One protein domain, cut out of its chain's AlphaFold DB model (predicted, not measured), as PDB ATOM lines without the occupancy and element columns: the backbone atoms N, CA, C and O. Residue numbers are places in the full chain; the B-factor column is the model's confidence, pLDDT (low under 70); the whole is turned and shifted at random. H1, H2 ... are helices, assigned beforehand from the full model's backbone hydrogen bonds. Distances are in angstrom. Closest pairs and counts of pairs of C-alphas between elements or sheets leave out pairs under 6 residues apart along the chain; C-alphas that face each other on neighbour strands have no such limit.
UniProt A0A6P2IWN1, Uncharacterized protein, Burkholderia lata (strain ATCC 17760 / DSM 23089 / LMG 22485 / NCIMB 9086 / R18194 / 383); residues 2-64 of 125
ATOM      1  N   LYS A   2      -2.317  -5.877  15.433       77.25
ATOM      2  CA  LYS A   2      -3.379  -6.063  16.438       77.25
ATOM      3  C   LYS A   2      -2.811  -6.789  17.654       77.25
ATOM      4  O   LYS A   2      -2.325  -7.903  17.536       77.25
ATOM      5  N   GLN A   3      -2.950  -6.192  18.834       82.00
ATOM      6  CA  GLN A   3      -2.693  -6.886  20.095       82.00
ATOM      7  C   GLN A   3      -3.792  -7.938  20.318       82.00
ATOM      8  O   GLN A   3      -4.933  -7.577  20.631       82.00
ATOM      9  N   LEU A   4      -3.494  -9.220  20.099       86.56
ATOM     10  CA  LEU A   4      -4.436 -10.300  20.389       86.56
ATOM     11  C   LEU A   4      -4.601 -10.430  21.907       86.56
ATOM     12  O   LEU A   4      -3.616 -10.446  22.644       86.56
ATOM     13  N   THR A   5      -5.844 -10.487  22.383       87.75
ATOM     14  CA  THR A   5      -6.168 -10.533  23.817       87.75
ATOM     15  C   THR A   5      -7.304 -11.510  24.085       87.75
ATOM     16  O   THR A   5      -8.171 -11.707  23.237       87.75
ATOM     17  N   GLY A   6      -7.316 -12.095  25.284       87.94
ATOM     18  CA  GLY A   6      -8.334 -13.051  25.722       87.94
ATOM     19  C   GLY A   6      -8.013 -14.489  25.314       87.94
ATOM     20  O   GLY A   6      -7.689 -14.770  24.162       87.94
ATOM     21  N   GLN A   7      -8.139 -15.413  26.267       90.44
ATOM     22  CA  GLN A   7      -7.773 -16.821  26.087       90.44
ATOM     23  C   GLN A   7      -8.580 -17.505  24.974       90.44
ATOM     24  O   GLN A   7      -8.029 -18.340  24.267       90.44
ATOM     25  N   VAL A   8      -9.835 -17.104  24.740       92.00
ATOM     26  CA  VAL A   8     -10.642 -17.596  23.606       92.00
ATOM     27  C   VAL A   8      -9.978 -17.276  22.266       92.00
ATOM     28  O   VAL A   8      -9.858 -18.155  21.421       92.00
ATOM     29  N   ASN A   9      -9.477 -16.052  22.085       93.31
ATOM     30  CA  ASN A   9      -8.828 -15.656  20.835       93.31
ATOM     31  C   ASN A   9      -7.490 -16.375  20.635       93.31
ATOM     32  O   ASN A   9      -7.205 -16.816  19.526       93.31
ATOM     33  N   TYR A  10      -6.697 -16.536  21.700       94.75
ATOM     34  CA  TYR A  10      -5.476 -17.343  21.629       94.75
ATOM     35  C   TYR A  10      -5.817 -18.801  21.300       94.75
ATOM     36  O   TYR A  10      -5.249 -19.362  20.379       94.75
ATOM     37  N   THR A  11      -6.798 -19.402  21.970       95.56
ATOM     38  CA  THR A  11      -7.210 -20.793  21.712       95.56
ATOM     39  C   THR A  11      -7.578 -20.993  20.246       95.56
ATOM     40  O   THR A  11      -7.039 -21.881  19.592       95.56
ATOM     41  N   SER A  12      -8.449 -20.136  19.707       94.88
ATOM     42  CA  SER A  12      -8.882 -20.227  18.311       94.88
ATOM     43  C   SER A  12      -7.730 -20.031  17.324       94.88
ATOM     44  O   SER A  12      -7.681 -20.717  16.307       94.88
ATOM     45  N   TYR A  13      -6.781 -19.140  17.627       95.62
ATOM     46  CA  TYR A  13      -5.591 -18.961  16.799       95.62
ATOM     47  C   TYR A  13      -4.641 -20.167  16.864       95.62
ATOM     48  O   TYR A  13      -4.127 -20.592  15.835       95.62
ATOM     49  N   TRP A  14      -4.437 -20.774  18.039       96.44
ATOM     50  CA  TRP A  14      -3.609 -21.980  18.173       96.44
ATOM     51  C   TRP A  14      -4.213 -23.167  17.419       96.44
ATOM     52  O   TRP A  14      -3.472 -23.915  16.785       96.44
ATOM     53  N   VAL A  15      -5.543 -23.304  17.431       96.62
ATOM     54  CA  VAL A  15      -6.250 -24.285  16.594       96.62
ATOM     55  C   VAL A  15      -6.040 -23.979  15.110       96.62
ATOM     56  O   VAL A  15      -5.677 -24.875  14.355       96.62
ATOM     57  N   TYR A  16      -6.191 -22.718  14.689       95.94
ATOM     58  CA  TYR A  16      -5.936 -22.299  13.303       95.94
ATOM     59  C   TYR A  16      -4.508 -22.631  12.836       95.94
ATOM     60  O   TYR A  16      -4.318 -23.089  11.713       95.94
ATOM     61  N   ARG A  17      -3.511 -22.450  13.707       95.31
ATOM     62  CA  ARG A  17      -2.103 -22.776  13.426       95.31
ATOM     63  C   ARG A  17      -1.784 -24.271  13.469       95.31
ATOM     64  O   ARG A  17      -0.668 -24.643  13.116       95.31
ATOM     65  N   GLY A  18      -2.716 -25.112  13.921       95.31
ATOM     66  CA  GLY A  18      -2.485 -26.541  14.143       95.31
ATOM     67  C   GLY A  18      -1.608 -26.848  15.363       95.31
ATOM     68  O   GLY A  18      -1.071 -27.944  15.473       95.31
ATOM     69  N   TRP A  19      -1.434 -25.891  16.278       95.81
ATOM     70  CA  TRP A  19      -0.640 -26.055  17.505       95.81
ATOM     71  C   TRP A  19      -1.450 -26.572  18.692       95.81
ATOM     72  O   TRP A  19      -0.880 -26.946  19.715       95.81
ATOM     73  N   LEU A  20      -2.776 -26.551  18.575       97.25
ATOM     74  CA  LEU A  20      -3.706 -27.072  19.565       97.25
ATOM     75  C   LEU A  20      -4.793 -27.870  18.850       97.25
ATOM     76  O   LEU A  20      -5.398 -27.384  17.895       97.25
ATOM     77  N   ASP A  21      -5.059 -29.074  19.338       97.06
ATOM     78  CA  ASP A  21      -6.155 -29.898  18.847       97.06
ATOM     79  C   ASP A  21      -7.493 -29.369  19.396       97.06
ATOM     80  O   ASP A  21      -7.668 -29.200  20.602       97.06
ATOM     81  N   ALA A  22      -8.462 -29.120  18.513       96.12
ATOM     82  CA  ALA A  22      -9.797 -28.664  18.899       96.12
ATOM     83  C   ALA A  22     -10.570 -29.685  19.759       96.12
ATOM     84  O   ALA A  22     -11.532 -29.309  20.426       96.12
ATOM     85  N   THR A  23     -10.170 -30.960  19.751       97.00
ATOM     86  CA  THR A  23     -10.767 -32.029  20.567       97.00
ATOM     87  C   THR A  23     -10.170 -32.124  21.977       97.00
ATOM     88  O   THR A  23     -10.743 -32.780  22.856       97.00
ATOM     89  N   SER A  24      -9.054 -31.428  22.237       96.94
ATOM     90  CA  SER A  24      -8.359 -31.470  23.529       96.94
ATOM     91  C   SER A  24      -9.039 -30.640  24.624       96.94
ATOM     92  O   SER A  24      -8.601 -30.661  25.773       96.94
ATOM     93  N   PHE A  25     -10.086 -29.887  24.288       97.06
ATOM     94  CA  PHE A  25     -10.852 -29.043  25.199       97.06
ATOM     95  C   PHE A  25     -12.331 -29.047  24.807       97.06
ATOM     96  O   PHE A  25     -12.690 -29.386  23.680       97.06
ATOM     97  N   ASP A  26     -13.212 -28.669  25.729       97.06
ATOM     98  CA  ASP A  26     -14.649 -28.735  25.464       97.06
ATOM     99  C   ASP A  26     -15.155 -27.454  24.794       97.06
ATOM    100  O   ASP A  26     -14.697 -26.337  25.054       97.06
ATOM    101  N   LYS A  27     -16.172 -27.581  23.939       92.12
ATOM    102  CA  LYS A  27     -16.794 -26.421  23.294       92.12
ATOM    103  C   LYS A  27     -17.375 -25.477  24.354       92.12
ATOM    104  O   LYS A  27     -17.998 -25.915  25.320       92.12
ATOM    105  N   LYS A  28     -17.217 -24.163  24.148       90.62
ATOM    106  CA  LYS A  28     -17.699 -23.124  25.079       90.62
ATOM    107  C   LYS A  28     -17.190 -23.323  26.520       90.62
ATOM    108  O   LYS A  28     -17.915 -23.061  27.474       90.62
ATOM    109  N   TRP A  29     -15.959 -23.805  26.691       94.00
ATOM    110  CA  TRP A  29     -15.311 -23.984  27.999       94.00
ATOM    111  C   TRP A  29     -15.265 -22.698  28.845       94.00
ATOM    112  O   TRP A  29     -15.181 -22.758  30.062       94.00
ATOM    113  N   TRP A  30     -15.351 -21.519  28.224       90.44
ATOM    114  CA  TRP A  30     -15.375 -20.235  28.932       90.44
ATOM    115  C   TRP A  30     -16.717 -19.929  29.622       90.44
ATOM    116  O   TRP A  30     -16.786 -18.985  30.404       90.44
ATOM    117  N   GLU A  31     -17.786 -20.678  29.322       92.25
ATOM    118  CA  GLU A  31     -19.103 -20.518  29.961       92.25
ATOM    119  C   GLU A  31     -19.212 -21.314  31.271       92.25
ATOM    120  O   GLU A  31     -20.018 -20.967  32.131       92.25
ATOM    121  N   ASP A  32     -18.399 -22.362  31.440       92.06
ATOM    122  CA  ASP A  32     -18.488 -23.304  32.556       92.06
ATOM    123  C   ASP A  32     -17.093 -23.775  32.980       92.06
ATOM    124  O   ASP A  32     -16.367 -24.403  32.211       92.06
ATOM    125  N   LYS A  33     -16.732 -23.505  34.238       88.31
ATOM    126  CA  LYS A  33     -15.408 -23.819  34.791       88.31
ATOM    127  C   LYS A  33     -15.137 -25.318  34.944       88.31
ATOM    128  O   LYS A  33     -13.979 -25.681  35.116       88.31
ATOM    129  N   THR A  34     -16.169 -26.162  34.916       95.25
ATOM    130  CA  THR A  34     -16.031 -27.624  35.028       95.25
ATOM    131  C   THR A  34     -15.582 -28.279  33.721       95.25
ATOM    132  O   THR A  34     -15.107 -29.412  33.725       95.25
ATOM    133  N   ARG A  35     -15.697 -27.557  32.603       96.19
ATOM    134  CA  ARG A  35     -15.287 -28.020  31.278       96.19
ATOM    135  C   ARG A  35     -13.774 -28.030  31.126       96.19
ATOM    136  O   ARG A  35     -13.068 -27.176  31.667       96.19
ATOM    137  N   ARG A  36     -13.273 -28.961  30.314       96.38
ATOM    138  CA  ARG A  36     -11.855 -29.041  29.955       96.38
ATOM    139  C   ARG A  36     -11.451 -27.772  29.215       96.38
ATOM    140  O   ARG A  36     -11.998 -27.458  28.156       96.38
ATOM    141  N   GLN A  37     -10.495 -27.051  29.786       95.38
ATOM    142  CA  GLN A  37      -9.970 -25.811  29.228       95.38
ATOM    143  C   GLN A  37      -8.783 -26.094  28.296       95.38
ATOM    144  O   GLN A  37      -8.036 -27.048  28.516       95.38
ATOM    145  N   PRO A  38      -8.571 -25.256  27.272       96.25
ATOM    146  CA  PRO A  38      -7.418 -25.363  26.393       96.25
ATOM    147  C   PRO A  38      -6.128 -25.002  27.132       96.25
ATOM    148  O   PRO A  38      -6.053 -23.983  27.826       96.25
ATOM    149  N   ILE A  39      -5.088 -25.804  26.917       95.12
ATOM    150  CA  ILE A  39      -3.735 -25.524  27.399       95.12
ATOM    151  C   ILE A  39      -2.955 -24.891  26.251       95.12
ATOM    152  O   ILE A  39      -2.667 -25.532  25.244       95.12
ATOM    153  N   ILE A  40      -2.617 -23.615  26.407       93.94
ATOM    154  CA  ILE A  40      -1.858 -22.863  25.409       93.94
ATOM    155  C   ILE A  40      -0.394 -22.865  25.825       93.94
ATOM    156  O   ILE A  40       0.002 -22.143  26.742       93.94
ATOM    157  N   ALA A  41       0.412 -23.681  25.151       91.31
ATOM    158  CA  ALA A  41       1.852 -23.681  25.349       91.31
ATOM    159  C   ALA A  41       2.483 -22.426  24.722       91.31
ATOM    160  O   ALA A  41       2.140 -22.035  23.606       91.31
ATOM    161  N   ALA A  42       3.420 -21.816  25.452       92.31
ATOM    162  CA  ALA A  42       4.262 -20.706  25.000       92.31
ATOM    163  C   ALA A  42       3.513 -19.536  24.300       92.31
ATOM    164  O   ALA A  42       3.881 -19.154  23.185       92.31
ATOM    165  N   PRO A  43       2.501 -18.903  24.933       92.88
ATOM    166  CA  PRO A  43       1.721 -17.812  24.330       92.88
ATOM    167  C   PRO A  43       2.570 -16.621  23.850       92.88
ATOM    168  O   PRO A  43       2.190 -15.921  22.908       92.88
ATOM    169  N   GLN A  44       3.747 -16.412  24.449       92.00
ATOM    170  CA  GLN A  44       4.718 -15.395  24.051       92.00
ATOM    171  C   GLN A  44       5.216 -15.553  22.607       92.00
ATOM    172  O   GLN A  44       5.678 -14.573  22.027       92.00
ATOM    173  N   GLN A  45       5.088 -16.740  21.999       91.38
ATOM    174  CA  GLN A  45       5.493 -16.997  20.613       91.38
ATOM    175  C   GLN A  45       4.800 -16.088  19.594       91.38
ATOM    176  O   GLN A  45       5.380 -15.834  18.540       91.38
ATOM    177  N   ILE A  46       3.614 -15.542  19.896       91.31
ATOM    178  CA  ILE A  46       2.997 -14.508  19.048       91.31
ATOM    179  C   ILE A  46       3.862 -13.246  18.974       91.31
ATOM    180  O   ILE A  46       3.938 -12.619  17.921       91.31
ATOM    181  N   GLY A  47       4.489 -12.858  20.086       89.31
ATOM    182  CA  GLY A  47       5.254 -11.618  20.194       89.31
ATOM    183  C   GLY A  47       6.733 -11.752  19.839       89.31
ATOM    184  O   GLY A  47       7.321 -10.771  19.397       89.31
ATOM    185  N   ILE A  48       7.332 -12.934  20.032       92.12
ATOM    186  CA  ILE A  48       8.792 -13.116  19.908       92.12
ATOM    187  C   ILE A  48       9.239 -13.789  18.608       92.12
ATOM    188  O   ILE A  48      10.400 -13.659  18.232       92.12
ATOM    189  N   VAL A  49       8.355 -14.520  17.923       91.12
ATOM    190  CA  VAL A  49       8.703 -15.167  16.651       91.12
ATOM    191  C   VAL A  49       8.419 -14.186  15.511       91.12
ATOM    192  O   VAL A  49       7.274 -13.730  15.383       91.12
ATOM    193  N   PRO A  50       9.418 -13.872  14.664       84.38
ATOM    194  CA  PRO A  50       9.217 -13.049  13.478       84.38
ATOM    195  C   PRO A  50       8.057 -13.614  12.642       84.38
ATOM    196  O   PRO A  50       7.983 -14.816  12.425       84.38
ATOM    197  N   PHE A  51       7.129 -12.755  12.221       90.81
ATOM    198  CA  PHE A  51       5.895 -13.061  11.465       90.81
ATOM    199  C   PHE A  51       4.671 -13.552  12.246       90.81
ATOM    200  O   PHE A  51       3.561 -13.224  11.823       90.81
ATOM    201  N   ASN A  52       4.801 -14.213  13.402       92.75
ATOM    202  CA  ASN A  52       3.612 -14.678  14.140       92.75
ATOM    203  C   ASN A  52       2.681 -13.526  14.549       92.75
ATOM    204  O   ASN A  52       1.463 -13.682  14.542       92.75
ATOM    205  N   CYS A  53       3.240 -12.360  14.872       90.81
ATOM    206  CA  CYS A  53       2.452 -11.184  15.226       90.81
ATOM    207  C   CYS A  53       1.614 -10.675  14.034       90.81
ATOM    208  O   CYS A  53       0.486 -10.214  14.219       90.81
ATOM    209  N   ILE A  54       2.157 -10.749  12.810       91.88
ATOM    210  CA  ILE A  54       1.472 -10.283  11.589       91.88
ATOM    211  C   ILE A  54       0.377 -11.280  11.233       91.88
ATOM    212  O   ILE A  54      -0.766 -10.879  11.028       91.88
ATOM    213  N   ASP A  55       0.720 -12.567  11.244       95.06
ATOM    214  CA  ASP A  55      -0.193 -13.670  10.961       95.06
ATOM    215  C   ASP A  55      -1.383 -13.690  11.932       95.06
ATOM    216  O   ASP A  55      -2.533 -13.668  11.504       95.06
ATOM    217  N   ALA A  56      -1.138 -13.566  13.241       94.75
ATOM    218  CA  ALA A  56      -2.202 -13.454  14.243       94.75
ATOM    219  C   ALA A  56      -3.114 -12.240  14.003       94.75
ATOM    220  O   ALA A  56      -4.328 -12.315  14.207       94.75
ATOM    221  N   GLY A  57      -2.545 -11.114  13.563       93.94
ATOM    222  CA  GLY A  57      -3.311  -9.930  13.182       93.94
ATOM    223  C   GLY A  57      -4.180 -10.161  11.943       93.94
ATOM    224  O   GLY A  57      -5.347  -9.765  11.946       93.94
ATOM    225  N   GLY A  58      -3.628 -10.819  10.921       95.25
ATOM    226  CA  GLY A  58      -4.334 -11.194   9.695       95.25
ATOM    227  C   GLY A  58      -5.456 -12.195   9.960       95.25
ATOM    228  O   GLY A  58      -6.596 -11.954   9.571       95.25
ATOM    229  N   TRP A  59      -5.173 -13.255  10.719       96.00
ATOM    230  CA  TRP A  59      -6.176 -14.213  11.178       96.00
ATOM    231  C   TRP A  59      -7.298 -13.530  11.965       96.00
ATOM    232  O   TRP A  59      -8.469 -13.778  11.705       96.00
ATOM    233  N   TYR A  60      -6.986 -12.629  12.899       95.94
ATOM    234  CA  TYR A  60      -8.031 -11.938  13.661       95.94
ATOM    235  C   TYR A  60      -8.935 -11.084  12.759       95.94
ATOM    236  O   TYR A  60     -10.139 -10.973  12.992       95.94
ATOM    237  N   TRP A  61      -8.362 -10.487  11.710       96.19
ATOM    238  CA  TRP A  61      -9.107  -9.717  10.719       96.19
ATOM    239  C   TRP A  61     -10.089 -10.583   9.919       96.19
ATOM    240  O   TRP A  61     -11.217 -10.160   9.648       96.19
ATOM    241  N   THR A  62      -9.686 -11.802   9.561       96.12
ATOM    242  CA  THR A  62     -10.516 -12.745   8.798       96.12
ATOM    243  C   THR A  62     -11.527 -13.473   9.680       96.12
ATOM    244  O   THR A  62     -12.704 -13.507   9.335       96.12
ATOM    245  N   ALA A  63     -11.110 -13.979  10.841       95.38
ATOM    246  CA  ALA A  63     -11.960 -14.690  11.797       95.38
ATOM    247  C   ALA A  63     -13.001 -13.780  12.469       95.38
ATOM    248  O   ALA A  63     -14.073 -14.237  12.858       95.38
ATOM    249  N   GLY A  64     -12.699 -12.486  12.596       94.94
ATOM    250  CA  GLY A  64     -13.603 -11.517  13.193       94.94
ATOM    251  C   GLY A  64     -13.612 -11.537  14.719       94.94
ATOM    252  O   GLY A  64     -13.340 -12.534  15.386       94.94
TER     253      GLY A  64
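AT A GLANCE: This is residues 2 to 64 of the 125 residues of an uncharacterized protein of Burkholderia lata (strain ATCC 17760 / DSM 23089 / LMG 22485 / NCIMB 9086 / R18194 / 383) (UniProt A0A6P2IWN1). H1 stands in the middle of an elongated body, with a long loop, residues 17 to 44, making one end and two further helices, H2 and H3, making the other. The loop goes out from the end of H1 to the far end of the long axis near Thr 34 and folds back to the very short H2, where the printed part turns a corner into H3, which stands crosswise to H1. The printed part has 63 residues with three named helices, in the order H1, H2, H3, and no named strand. The class is all helix, though under half of the residues, 26 of 63, are in named elements. The whole is compact, with a radius of gyration of the C-alphas of 11.9 A, and the C-alphas span 36 by 23 by 17 A.

HOW THE PARTS SIT: H1, residues 7 to 16, touches no helix. It is followed by a long link of 28 residues, which ends at H2, residues 45 to 48, and H1 and H2 are apart. A tight link of 3 residues joins H2 to H3, residues 52 to 63. H2 and H3 touch only at the corner by their link, H3 with residues 52 to 56 alone; their closest C-alphas, those of Ile 46 and Asn 52, are 4.9 A apart. H1 and H3 are close but not clearly touching, with 2 pairs of C-alphas within 8 A. The closest C-alphas of these two are those of Tyr 13 and Ala 56, 7.0 A apart. The lines of H1 and H3 are about perpendicular, at 85 degrees, and their centres are 11.0 A apart. In H1 and H3 every pair of O of residue i and N of residue i+4 is within hydrogen-bond range. H2 is too short for such a pair, and its 1 pair of O of residue i and N of residue i+3 is not within range.

IN THESE COORDINATES: The printed part begins at Lys 2, with its C-alpha at (-3.379, -6.063, 16.438). H1 runs from Gln 7, C-alpha at (-7.773, -16.821, 26.087), to Tyr 16, 14.0 A from first to last C-alpha. H2 runs from Gln 45 to Ile 48. H3, the longest helix with 12 residues, runs from Asn 52 to Ala 63 over 15.7 A and ends with C-alpha 63 at (-11.960, -14.690, 11.797).

THE WHOLE: The two C-alphas farthest apart are those of Thr 34 and Pro 50, at 36.3 A. The C-alphas of Lys 2 and Gly 64, the first and last printed residues, are 12.0 A apart. The printed part has no cut, and its one long link is that from H1 to H2. The mean pLDDT of the printed part is 93.1, and no printed residue is under 70.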